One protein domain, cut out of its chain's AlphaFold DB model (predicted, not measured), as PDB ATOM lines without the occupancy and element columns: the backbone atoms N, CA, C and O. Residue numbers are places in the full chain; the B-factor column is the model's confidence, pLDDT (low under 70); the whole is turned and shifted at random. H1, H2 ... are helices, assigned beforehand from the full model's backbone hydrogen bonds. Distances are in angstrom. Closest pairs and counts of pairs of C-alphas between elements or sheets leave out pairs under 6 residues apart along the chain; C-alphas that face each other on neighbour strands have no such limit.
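This is residues 189 to 279 of the 287 residues of an uncharacterized protein of Paragonimus westermani (UniProt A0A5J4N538). What does the model show from the first printed residue on? A long helical hairpin: H1 and H2 run opposite ways and cross at a shallow tilt, shifted along each other, and they touch only with residues 196 to 210 of H1 and 237 to 251 of H2. What follows at the far end of H2? Residues 265 to 271 stick out there, and the short H3 folds back beside H2 without touching it. What are the make-up and size? The printed part has 91 residues with three named helices, H1, H2 and H3 in chain order, and no named strand; the class is all helix. The whole is extended, with a radius of gyration of the C-alphas of 20.7 A, and spans 71 by 28 by 16 A, a rod.

Where does the first helix lie? H1 is residues 196 to 226, 44.3 A from first to last C-alpha, and C-alpha 196 is at (1.576, 37.047, -51.819). Where is the second? H2 is residues 235 to 266, 47.1 A long, and C-alpha 235 is at (12.278, 62.763, -50.488). Where is the last? H3 is residues 274 to 279, and C-alpha 279 is at (-23.161, 41.782, -50.933).

How do H1 and H2 meet? They touch, with 12 pairs of C-alphas within 8 A, and the closest C-alphas are those of Leu 200 and Tyr 251, 6.1 A apart. Their lines stand at a shallow tilt of 31 degrees, opposite ways, and the two form a helical hairpin. Where does H3 stand? H3 and H1 are apart, and H3 and H2 are only just apart, with their closest C-alphas at 8.1 A. How do the backbones run? In H1 and H3 every O i to N i+4 pair is within hydrogen-bond range, and in H2 26 of 28 are.

How far does the printed part reach? The two C-alphas farthest apart are those of Gly 228 and Gln 270, at 71.3 A, and those of Pro 189 and Val 279 are 31.1 A apart. Is the printed part whole, and how are the helices linked? The printed part has no cut; the links H1 to H2, with 8 residues, and H2 to H3, with 7, are short, and neither is long. How confident is the model? The mean pLDDT of the printed part is 87.8, and no printed residue is under 70.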
ATOM      1  N   PRO A 189       9.152  44.330 -50.913       85.81
ATOM      2  CA  PRO A 189       7.917  43.626 -51.259       85.81
ATOM      3  C   PRO A 189       7.551  43.699 -52.755       85.81
ATOM      4  O   PRO A 189       6.750  42.894 -53.214       85.81
ATOM      5  N   MET A 190       8.138  44.630 -53.522       82.75
ATOM      6  CA  MET A 190       7.885  44.803 -54.964       82.75
ATOM      7  C   MET A 190       8.771  43.936 -55.875       82.75
ATOM      8  O   MET A 190       8.659  44.026 -57.098       82.75
ATOM      9  N   VAL A 191       9.654  43.099 -55.318       85.50
ATOM     10  CA  VAL A 191      10.530  42.235 -56.122       85.50
ATOM     11  C   VAL A 191       9.686  41.206 -56.898       85.50
ATOM     12  O   VAL A 191       8.844  40.526 -56.303       85.50
ATOM     13  N   PRO A 192       9.890  41.063 -58.222       81.12
ATOM     14  CA  PRO A 192       9.083  40.171 -59.044       81.12
ATOM     15  C   PRO A 192       9.258  38.703 -58.635       81.12
ATOM     16  O   PRO A 192      10.364  38.248 -58.353       81.12
ATOM     17  N   GLY A 193       8.155  37.949 -58.654       80.75
ATOM     18  CA  GLY A 193       8.150  36.505 -58.390       80.75
ATOM     19  C   GLY A 193       7.953  36.097 -56.926       80.75
ATOM     20  O   GLY A 193       8.038  34.909 -56.629       80.75
ATOM     21  N   LEU A 194       7.670  37.040 -56.018       82.50
ATOM     22  CA  LEU A 194       7.349  36.728 -54.622       82.50
ATOM     23  C   LEU A 194       5.906  36.218 -54.461       82.50
ATOM     24  O   LEU A 194       4.983  36.807 -55.035       82.50
ATOM     25  N   PRO A 195       5.674  35.171 -53.648       85.69
ATOM     26  CA  PRO A 195       4.323  34.754 -53.308       85.69
ATOM     27  C   PRO A 195       3.635  35.814 -52.420       85.69
ATOM     28  O   PRO A 195       4.302  36.479 -51.621       85.69
ATOM     29  N   PRO A 196       2.297  35.965 -52.501       82.56
ATOM     30  CA  PRO A 196       1.576  37.047 -51.819       82.56
ATOM     31  C   PRO A 196       1.767  37.106 -50.295       82.56
ATOM     32  O   PRO A 196       1.826  38.198 -49.733       82.56
ATOM     33  N   GLN A 197       1.891  35.955 -49.621       82.75
ATOM     34  CA  GLN A 197       2.148  35.907 -48.175       82.75
ATOM     35  C   GLN A 197       3.547  36.427 -47.817       82.75
ATOM     36  O   GLN A 197       3.672  37.277 -46.941       82.75
ATOM     37  N   GLU A 198       4.591  35.998 -48.534       86.62
ATOM     38  CA  GLU A 198       5.953  36.493 -48.292       86.62
ATOM     39  C   GLU A 198       6.087  37.987 -48.616       86.62
ATOM     40  O   GLU A 198       6.829  38.707 -47.946       86.62
ATOM     41  N   ALA A 199       5.360  38.477 -49.625       87.19
ATOM     42  CA  ALA A 199       5.333  39.897 -49.960       87.19
ATOM     43  C   ALA A 199       4.685  40.744 -48.848       87.19
ATOM     44  O   ALA A 199       5.211  41.809 -48.519       87.19
ATOM     45  N   LEU A 200       3.605  40.256 -48.220       86.56
ATOM     46  CA  LEU A 200       2.996  40.888 -47.042       86.56
ATOM     47  C   LEU A 200       3.974  40.917 -45.859       86.56
ATOM     48  O   LEU A 200       4.175  41.974 -45.260       86.56
ATOM     49  N   ASP A 201       4.618  39.794 -45.539       88.81
ATOM     50  CA  ASP A 201       5.564  39.726 -44.418       88.81
ATOM     51  C   ASP A 201       6.728  40.702 -44.612       88.81
ATOM     52  O   ASP A 201       7.099  41.443 -43.694       88.81
ATOM     53  N   LYS A 202       7.269  40.773 -45.834       89.56
ATOM     54  CA  LYS A 202       8.280  41.771 -46.204       89.56
ATOM     55  C   LYS A 202       7.742  43.193 -46.084       89.56
ATOM     56  O   LYS A 202       8.437  44.047 -45.540       89.56
ATOM     57  N   GLN A 203       6.523  43.462 -46.546       91.12
ATOM     58  CA  GLN A 203       5.896  44.780 -46.428       91.12
ATOM     59  C   GLN A 203       5.813  45.223 -44.959       91.12
ATOM     60  O   GLN A 203       6.237  46.336 -44.647       91.12
ATOM     61  N   ILE A 204       5.373  44.350 -44.050       90.69
ATOM     62  CA  ILE A 204       5.275  44.648 -42.612       90.69
ATOM     63  C   ILE A 204       6.666  44.917 -42.017       90.69
ATOM     64  O   ILE A 204       6.857  45.879 -41.267       90.69
ATOM     65  N   GLN A 205       7.668  44.105 -42.372       92.75
ATOM     66  CA  GLN A 205       9.049  44.302 -41.921       92.75
ATOM     67  C   GLN A 205       9.620  45.650 -42.381       92.75
ATOM     68  O   GLN A 205      10.177  46.399 -41.573       92.75
ATOM     69  N   PHE A 206       9.461  45.989 -43.664       93.69
ATOM     70  CA  PHE A 206       9.924  47.264 -44.212       93.69
ATOM     71  C   PHE A 206       9.140  48.453 -43.652       93.69
ATOM     72  O   PHE A 206       9.750  49.490 -43.394       93.69
ATOM     73  N   LYS A 207       7.840  48.303 -43.368       93.12
ATOM     74  CA  LYS A 207       7.031  49.329 -42.698       93.12
ATOM     75  C   LYS A 207       7.543  49.629 -41.288       93.12
ATOM     76  O   LYS A 207       7.785  50.787 -40.966       93.12
ATOM     77  N   ASN A 208       7.835  48.602 -40.490       93.81
ATOM     78  CA  ASN A 208       8.420  48.783 -39.157       93.81
ATOM     79  C   ASN A 208       9.808  49.450 -39.210       93.81
ATOM     80  O   ASN A 208      10.129  50.309 -38.384       93.81
ATOM     81  N   ARG A 209      10.652  49.075 -40.185       93.75
ATOM     82  CA  ARG A 209      11.952  49.736 -40.413       93.75
ATOM     83  C   ARG A 209      11.769  51.204 -40.816       93.75
ATOM     84  O   ARG A 209      12.457  52.058 -40.260       93.75
ATOM     85  N   TYR A 210      10.827  51.490 -41.714       94.31
ATOM     86  CA  TYR A 210      10.471  52.844 -42.141       94.31
ATOM     87  C   TYR A 210       9.991  53.704 -40.967       94.31
ATOM     88  O   TYR A 210      10.505  54.802 -40.772       94.31
ATOM     89  N   ASP A 211       9.076  53.198 -40.137       94.38
ATOM     90  CA  ASP A 211       8.524  53.947 -39.002       94.38
ATOM     91  C   ASP A 211       9.607  54.296 -37.966       94.38
ATOM     92  O   ASP A 211       9.605  55.381 -37.378       94.38
ATOM     93  N   ASN A 212      10.588  53.412 -37.770       93.62
ATOM     94  CA  ASN A 212      11.751  53.707 -36.936       93.62
ATOM     95  C   ASN A 212      12.682  54.744 -37.580       93.62
ATOM     96  O   ASN A 212      13.182  55.632 -36.886       93.62
ATOM     97  N   LEU A 213      12.916  54.650 -38.890       93.19
ATOM     98  CA  LEU A 213      13.771  55.579 -39.626       93.19
ATOM     99  C   LEU A 213      13.166  56.990 -39.658       93.19
ATOM    100  O   LEU A 213      13.854  57.954 -39.328       93.19
ATOM    101  N   ILE A 214      11.871  57.118 -39.966       93.25
ATOM    102  CA  ILE A 214      11.193  58.416 -40.065       93.25
ATOM    103  C   ILE A 214      11.118  59.126 -38.710       93.25
ATOM    104  O   ILE A 214      11.271  60.343 -38.649       93.25
ATOM    105  N   ARG A 215      10.965  58.385 -37.599       91.69
ATOM    106  CA  ARG A 215      11.053  58.958 -36.246       91.69
ATOM    107  C   ARG A 215      12.413  59.612 -36.011       91.69
ATOM    108  O   ARG A 215      12.456  60.757 -35.571       91.69
ATOM    109  N   LYS A 216      13.508  58.923 -36.357       91.44
ATOM    110  CA  LYS A 216      14.866  59.471 -36.219       91.44
ATOM    111  C   LYS A 216      15.106  60.666 -37.143       91.44
ATOM    112  O   LYS A 216      15.679  61.654 -36.695       91.44
ATOM    113  N   ILE A 217      14.635  60.599 -38.392       91.00
ATOM    114  CA  ILE A 217      14.707  61.716 -39.350       91.00
ATOM    115  C   ILE A 217      13.980  62.941 -38.790       91.00
ATOM    116  O   ILE A 217      14.546  64.028 -38.772       91.00
ATOM    117  N   ASN A 218      12.766  62.778 -38.262       90.50
ATOM    118  CA  ASN A 218      12.002  63.890 -37.695       90.50
ATOM    119  C   ASN A 218      12.713  64.536 -36.496       90.50
ATOM    120  O   ASN A 218      12.737  65.760 -36.392       90.50
ATOM    121  N   THR A 219      13.317  63.744 -35.603       89.06
ATOM    122  CA  THR A 219      14.121  64.275 -34.489       89.06
ATOM    123  C   THR A 219      15.359  65.020 -34.993       89.06
ATOM    124  O   THR A 219      15.659  66.107 -34.502       89.06
ATOM    125  N   ALA A 220      16.052  64.481 -35.998       89.00
ATOM    126  CA  ALA A 220      17.213  65.134 -36.596       89.00
ATOM    127  C   ALA A 220      16.840  66.455 -37.286       89.00
ATOM    128  O   ALA A 220      17.506  67.455 -37.048       89.00
ATOM    129  N   LEU A 221      15.740  66.493 -38.047       89.81
ATOM    130  CA  LEU A 221      15.231  67.703 -38.708       89.81
ATOM    131  C   LEU A 221      14.867  68.804 -37.706       89.81
ATOM    132  O   LEU A 221      15.187  69.969 -37.929       89.81
ATOM    133  N   LYS A 222      14.231  68.447 -36.580       87.81
ATOM    134  CA  LYS A 222      13.983  69.403 -35.488       87.81
ATOM    135  C   LYS A 222      15.291  69.979 -34.946       87.81
ATOM    136  O   LYS A 222      15.366  71.178 -34.699       87.81
ATOM    137  N   GLY A 223      16.319  69.143 -34.795       89.19
ATOM    138  CA  GLY A 223      17.644  69.593 -34.376       89.19
ATOM    139  C   GLY A 223      18.346  70.468 -35.407       89.19
ATOM    140  O   GLY A 223      18.917  71.493 -35.041       89.19
ATOM    141  N   GLU A 224      18.275  70.113 -36.690       89.56
ATOM    142  CA  GLU A 224      18.808  70.932 -37.780       89.56
ATOM    143  C   GLU A 224      18.145  72.315 -37.770       89.56
ATOM    144  O   GLU A 224      18.850  73.322 -37.776       89.56
ATOM    145  N   LEU A 225      16.815  72.374 -37.630       89.06
ATOM    146  CA  LEU A 225      16.067  73.627 -37.516       89.06
ATOM    147  C   LEU A 225      16.478  74.442 -36.281       89.06
ATOM    148  O   LEU A 225      16.713  75.643 -36.403       89.06
ATOM    149  N   LEU A 226      16.608  73.800 -35.114       87.06
ATOM    150  CA  LEU A 226      17.011  74.453 -33.863       87.06
ATOM    151  C   LEU A 226      18.378  75.142 -33.985       87.06
ATOM    152  O   LEU A 226      18.571  76.238 -33.464       87.06
ATOM    153  N   PHE A 227      19.321  74.517 -34.693       86.62
ATOM    154  CA  PHE A 227      20.657  75.071 -34.921       86.62
ATOM    155  C   PHE A 227      20.778  75.913 -36.199       86.62
ATOM    156  O   PHE A 227      21.879  76.369 -36.516       86.62
ATOM    157  N   GLY A 228      19.681  76.128 -36.935       86.50
ATOM    158  CA  GLY A 228      19.679  76.887 -38.188       86.50
ATOM    159  C   GLY A 228      20.472  76.221 -39.318       86.50
ATOM    160  O   GLY A 228      20.997  76.907 -40.195       86.50
ATOM    161  N   LEU A 229      20.607  74.897 -39.284       88.69
ATOM    162  CA  LEU A 229      21.224  74.106 -40.344       88.69
ATOM    163  C   LEU A 229      20.223  73.893 -41.493       88.69
ATOM    164  O   LEU A 229      19.014  73.838 -41.256       88.69
ATOM    165  N   PRO A 230      20.696  73.763 -42.746       88.06
ATOM    166  CA  PRO A 230      19.816  73.440 -43.862       88.06
ATOM    167  C   PRO A 230      19.199  72.049 -43.646       88.06
ATOM    168  O   PRO A 230      19.948  71.111 -43.358       88.06
ATOM    169  N   PRO A 231      17.870  71.898 -43.793       86.50
ATOM    170  CA  PRO A 231      17.213  70.616 -43.585       86.50
ATOM    171  C   PRO A 231      17.705  69.600 -44.615       86.50
ATOM    172  O   PRO A 231      17.774  69.890 -45.814       86.50
ATOM    173  N   SER A 232      18.048  68.406 -44.146       85.56
ATOM    174  CA  SER A 232      18.467  67.308 -45.013       85.56
ATOM    175  C   SER A 232      17.294  66.793 -45.871       85.56
ATOM    176  O   SER A 232      16.179  66.612 -45.383       85.56
ATOM    177  N   ASP A 233      17.541  66.550 -47.165       86.69
ATOM    178  CA  ASP A 233      16.532  66.000 -48.081       86.69
ATOM    179  C   ASP A 233      16.373  64.482 -47.882       86.69
ATOM    180  O   ASP A 233      17.342  63.724 -47.943       86.69
ATOM    181  N   HIS A 234      15.128  64.055 -47.660       88.19
ATOM    182  CA  HIS A 234      14.710  62.664 -47.470       88.19
ATOM    183  C   HIS A 234      13.504  62.300 -48.364       88.19
ATOM    184  O   HIS A 234      12.668  61.464 -48.009       88.19
ATOM    185  N   SER A 235      13.383  62.940 -49.532       89.81
ATOM    186  CA  SER A 235      12.278  62.763 -50.488       89.81
ATOM    187  C   SER A 235      12.039  61.310 -50.929       89.81
ATOM    188  O   SER A 235      10.885  60.869 -50.981       89.81
ATOM    189  N   ARG A 236      13.101  60.535 -51.193       91.12
ATOM    190  CA  ARG A 236      13.004  59.113 -51.579       91.12
ATOM    191  C   ARG A 236      12.427  58.248 -50.458       91.12
ATOM    192  O   ARG A 236      11.512  57.470 -50.713       91.12
ATOM    193  N   VAL A 237      12.858  58.444 -49.212       91.94
ATOM    194  CA  VAL A 237      12.270  57.765 -48.042       91.94
ATOM    195  C   VAL A 237      10.772  58.044 -47.944       91.94
ATOM    196  O   VAL A 237       9.991  57.114 -47.764       91.94
ATOM    197  N   GLN A 238      10.338  59.293 -48.137       91.88
ATOM    198  CA  GLN A 238       8.907  59.619 -48.134       91.88
ATOM    199  C   GLN A 238       8.137  58.941 -49.273       91.88
ATOM    200  O   GLN A 238       6.977  58.569 -49.095       91.88
ATOM    201  N   GLN A 239       8.757  58.781 -50.445       93.06
ATOM    202  CA  GLN A 239       8.170  58.018 -51.542       93.06
ATOM    203  C   GLN A 239       7.982  56.547 -51.155       93.06
ATOM    204  O   GLN A 239       6.872  56.039 -51.299       93.06
ATOM    205  N   ILE A 240       9.014  55.908 -50.598       92.31
ATOM    206  CA  ILE A 240       8.944  54.521 -50.111       92.31
ATOM    207  C   ILE A 240       7.841  54.376 -49.053       92.31
ATOM    208  O   ILE A 240       7.085  53.411 -49.079       92.31
ATOM    209  N   GLY A 241       7.680  55.360 -48.164       92.25
ATOM    210  CA  GLY A 241       6.580  55.388 -47.196       92.25
ATOM    211  C   GLY A 241       5.198  55.315 -47.852       92.25
ATOM    212  O   GLY A 241       4.367  54.505 -47.443       92.25
ATOM    213  N   ARG A 242       4.966  56.103 -48.912       93.44
ATOM    214  CA  ARG A 242       3.707  56.062 -49.681       93.44
ATOM    215  C   ARG A 242       3.505  54.722 -50.384       93.44
ATOM    216  O   ARG A 242       2.393  54.203 -50.395       93.44
ATOM    217  N   GLU A 243       4.563  54.164 -50.967       93.12
ATOM    218  CA  GLU A 243       4.517  52.852 -51.619       93.12
ATOM    219  C   GLU A 243       4.177  51.742 -50.613       93.12
ATOM    220  O   GLU A 243       3.288  50.933 -50.869       93.12
ATOM    221  N   LEU A 244       4.800  51.750 -49.431       92.88
ATOM    222  CA  LEU A 244       4.516  50.801 -48.353       92.88
ATOM    223  C   LEU A 244       3.068  50.884 -47.862       92.88
ATOM    224  O   LEU A 244       2.470  49.838 -47.603       92.88
ATOM    225  N   ASP A 245       2.495  52.086 -47.759       92.25
ATOM    226  CA  ASP A 245       1.093  52.278 -47.366       92.25
ATOM    227  C   ASP A 245       0.123  51.740 -48.431       92.25
ATOM    228  O   ASP A 245      -0.889  51.115 -48.100       92.25
ATOM    229  N   LEU A 246       0.433  51.940 -49.717       91.69
ATOM    230  CA  LEU A 246      -0.352  51.378 -50.820       91.69
ATOM    231  C   LEU A 246      -0.284  49.847 -50.833       91.69
ATOM    232  O   LEU A 246      -1.316  49.188 -50.964       91.69
ATOM    233  N   LEU A 247       0.904  49.274 -50.634       90.38
ATOM    234  CA  LEU A 247       1.088  47.823 -50.560       90.38
ATOM    235  C   LEU A 247       0.371  47.217 -49.351       90.38
ATOM    236  O   LEU A 247      -0.203  46.137 -49.469       90.38
ATOM    237  N   GLN A 248       0.343  47.917 -48.211       89.38
ATOM    238  CA  GLN A 248      -0.417  47.482 -47.038       89.38
ATOM    239  C   GLN A 248      -1.902  47.322 -47.363       89.38
ATOM    240  O   GLN A 248      -2.516  46.324 -46.989       89.38
ATOM    241  N   ARG A 249      -2.478  48.302 -48.071       89.31
ATOM    242  CA  ARG A 249      -3.886  48.269 -48.488       89.31
ATOM    243  C   ARG A 249      -4.138  47.137 -49.476       89.31
ATOM    244  O   ARG A 249      -5.090  46.387 -49.295       89.31
ATOM    245  N   LEU A 250      -3.262  46.982 -50.468       88.81
ATOM    246  CA  LEU A 250      -3.389  45.957 -51.502       88.81
ATOM    247  C   LEU A 250      -3.345  44.538 -50.920       88.81
ATOM    248  O   LEU A 250      -4.265  43.749 -51.133       88.81
ATOM    249  N   TYR A 251      -2.292  44.205 -50.169       86.50
ATOM    250  CA  TYR A 251      -2.149  42.868 -49.590       86.50
ATOM    251  C   TYR A 251      -3.121  42.623 -48.430       86.50
ATOM    252  O   TYR A 251      -3.545  41.487 -48.216       86.50
ATOM    253  N   GLY A 252      -3.512  43.680 -47.709       84.62
ATOM    254  CA  GLY A 252      -4.580  43.628 -46.714       84.62
ATOM    255  C   GLY A 252      -5.912  43.208 -47.335       84.62
ATOM    256  O   GLY A 252      -6.499  42.226 -46.886       84.62
ATOM    257  N   LEU A 253      -6.328  43.883 -48.414       86.75
ATOM    258  CA  LEU A 253      -7.546  43.550 -49.158       86.75
ATOM    259  C   LEU A 253      -7.482  42.127 -49.728       86.75
ATOM    260  O   LEU A 253      -8.424  41.357 -49.574       86.75
ATOM    261  N   TYR A 254      -6.351  41.740 -50.324       85.81
ATOM    262  CA  TYR A 254      -6.151  40.386 -50.848       85.81
ATOM    263  C   TYR A 254      -6.344  39.299 -49.778       85.81
ATOM    264  O   TYR A 254      -7.014  38.293 -50.021       85.81
ATOM    265  N   ASN A 255      -5.785  39.492 -48.581       85.19
ATOM    266  CA  ASN A 255      -5.963  38.547 -47.478       85.19
ATOM    267  C   ASN A 255      -7.393  38.544 -46.934       85.19
ATOM    268  O   ASN A 255      -7.889  37.483 -46.565       85.19
ATOM    269  N   GLU A 256      -8.057  39.698 -46.886       86.31
ATOM    270  CA  GLU A 256      -9.458  39.803 -46.469       86.31
ATOM    271  C   GLU A 256     -10.382  39.042 -47.432       86.31
ATOM    272  O   GLU A 256     -11.185  38.219 -46.989       86.31
ATOM    273  N   VAL A 257     -10.188  39.221 -48.743       87.38
ATOM    274  CA  VAL A 257     -10.900  38.479 -49.796       87.38
ATOM    275  C   VAL A 257     -10.623  36.982 -49.688       87.38
ATOM    276  O   VAL A 257     -11.548  36.180 -49.657       87.38
ATOM    277  N   ASN A 258      -9.361  36.567 -49.565       85.38
ATOM    278  CA  ASN A 258      -9.050  35.142 -49.450       85.38
ATOM    279  C   ASN A 258      -9.605  34.513 -48.173       85.38
ATOM    280  O   ASN A 258     -10.059  33.375 -48.213       85.38
ATOM    281  N   ARG A 259      -9.588  35.229 -47.043       86.44
ATOM    282  CA  ARG A 259     -10.135  34.721 -45.780       86.44
ATOM    283  C   ARG A 259     -11.652  34.585 -45.845       86.44
ATOM    284  O   ARG A 259     -12.185  33.590 -45.363       86.44
ATOM    285  N   THR A 260     -12.342  35.563 -46.427       85.88
ATOM    286  CA  THR A 260     -13.801  35.515 -46.608       85.88
ATOM    287  C   THR A 260     -14.198  34.416 -47.588       85.88
ATOM    288  O   THR A 260     -15.020  33.573 -47.239       85.88
ATOM    289  N   VAL A 261     -13.525  34.310 -48.735       85.06
ATOM    290  CA  VAL A 261     -13.744  33.222 -49.698       85.06
ATOM    291  C   VAL A 261     -13.453  31.852 -49.081       85.06
ATOM    292  O   VAL A 261     -14.263  30.941 -49.227       85.06
ATOM    293  N   ALA A 262     -12.350  31.701 -48.338       86.81
ATOM    294  CA  ALA A 262     -12.045  30.472 -47.605       86.81
ATOM    295  C   ALA A 262     -13.146  30.125 -46.592       86.81
ATOM    296  O   ALA A 262     -13.571  28.975 -46.532       86.81
ATOM    297  N   SER A 263     -13.662  31.118 -45.861       85.50
ATOM    298  CA  SER A 263     -14.745  30.904 -44.898       85.50
ATOM    299  C   SER A 263     -16.037  30.424 -45.556       85.50
ATOM    300  O   SER A 263     -16.735  29.609 -44.964       85.50
ATOM    301  N   TYR A 264     -16.330  30.831 -46.798       85.88
ATOM    302  CA  TYR A 264     -17.505  30.340 -47.525       85.88
ATOM    303  C   TYR A 264     -17.442  28.834 -47.799       85.88
ATOM    304  O   TYR A 264     -18.481  28.178 -47.810       85.88
ATOM    305  N   TYR A 265     -16.244  28.265 -47.969       82.62
ATOM    306  CA  TYR A 265     -16.067  26.820 -48.156       82.62
ATOM    307  C   TYR A 265     -16.263  26.004 -46.869       82.62
ATOM    308  O   TYR A 265     -16.439  24.789 -46.950       82.62
ATOM    309  N   GLU A 266     -16.244  26.644 -45.697       84.62
ATOM    310  CA  GLU A 266     -16.450  25.992 -44.397       84.62
ATOM    311  C   GLU A 266     -17.928  25.980 -43.963       84.62
ATOM    312  O   GLU A 266     -18.288  25.278 -43.016       84.62
ATOM    313  N   ILE A 267     -18.802  26.720 -44.657       85.25
ATOM    314  CA  ILE A 267     -20.234  26.813 -44.336       85.25
ATOM    315  C   ILE A 267     -20.968  25.556 -44.828       85.25
ATOM    316  O   ILE A 267     -20.848  25.142 -45.983       85.25
ATOM    317  N   VAL A 268     -21.786  24.955 -43.961       83.88
ATOM    318  CA  VAL A 268     -22.652  23.823 -44.323       83.88
ATOM    319  C   VAL A 268     -23.780  24.318 -45.231       83.88
ATOM    320  O   VAL A 268     -24.410  25.322 -44.929       83.88
ATOM    321  N   TRP A 269     -24.107  23.588 -46.304       81.19
ATOM    322  CA  TRP A 269     -25.108  23.987 -47.316       81.19
ATOM    323  C   TRP A 269     -26.453  24.506 -46.778       81.19
ATOM    324  O   TRP A 269     -27.087  25.325 -47.435       81.19
ATOM    325  N   GLN A 270     -26.905  24.033 -45.613       81.94
ATOM    326  CA  GLN A 270     -28.159  24.473 -44.988       81.94
ATOM    327  C   GLN A 270     -28.091  25.898 -44.410       81.94
ATOM    328  O   GLN A 270     -29.130  26.522 -44.222       81.94
ATOM    329  N   GLU A 271     -26.888  26.401 -44.136       80.56
ATOM    330  CA  GLU A 271     -26.605  27.697 -43.503       80.56
ATOM    331  C   GLU A 271     -26.006  28.715 -44.494       80.56
ATOM    332  O   GLU A 271     -25.656  29.830 -44.110       80.56
ATOM    333  N   VAL A 272     -25.875  28.344 -45.776       82.00
ATOM    334  CA  VAL A 272     -25.325  29.217 -46.822       82.00
ATOM    335  C   VAL A 272     -26.337  30.298 -47.197       82.00
ATOM    336  O   VAL A 272     -27.393  30.014 -47.760       82.00
ATOM    337  N   ASP A 273     -25.969  31.553 -46.946       83.50
ATOM    338  CA  ASP A 273     -26.715  32.740 -47.363       83.50
ATOM    339  C   ASP A 273     -26.095  33.343 -48.635       83.50
ATOM    340  O   ASP A 273     -25.035  33.973 -48.606       83.50
ATOM    341  N   ILE A 274     -26.759  33.126 -49.773       82.38
ATOM    342  CA  ILE A 274     -26.282  33.548 -51.099       82.38
ATOM    343  C   ILE A 274     -26.382  35.073 -51.274       82.38
ATOM    344  O   ILE A 274     -25.544  35.661 -51.960       82.38
ATOM    345  N   GLU A 275     -27.367  35.729 -50.651       84.31
ATOM    346  CA  GLU A 275     -27.530  37.186 -50.746       84.31
ATOM    347  C   GLU A 275     -26.396  37.896 -50.010       84.31
ATOM    348  O   GLU A 275     -25.790  38.823 -50.550       84.31
ATOM    349  N   LYS A 276     -26.040  37.400 -48.821       82.94
ATOM    350  CA  LYS A 276     -24.919  37.926 -48.041       82.94
ATOM    351  C   LYS A 276     -23.578  37.782 -48.769       82.94
ATOM    352  O   LYS A 276     -22.821  38.744 -48.832       82.94
ATOM    353  N   ILE A 277     -23.318  36.626 -49.386       82.69
ATOM    354  CA  ILE A 277     -22.111  36.414 -50.207       82.69
ATOM    355  C   ILE A 277     -22.083  37.388 -51.398       82.69
ATOM    356  O   ILE A 277     -21.032  37.932 -51.732       82.69
ATOM    357  N   GLY A 278     -23.234  37.640 -52.031       82.69
ATOM    358  CA  GLY A 278     -23.350  38.612 -53.119       82.69
ATOM    359  C   GLY A 278     -23.001  40.040 -52.687       82.69
ATOM    360  O   GLY A 278     -22.270  40.726 -53.400       82.69
ATOM    361  N   VAL A 279     -23.473  40.464 -51.511       87.00
ATOM    362  CA  VAL A 279     -23.161  41.782 -50.933       87.00
ATOM    363  C   VAL A 279     -21.673  41.908 -50.599       87.00
ATOM    364  O   VAL A 279     -21.053  42.887 -51.008       87.00
TER     365      VAL A 279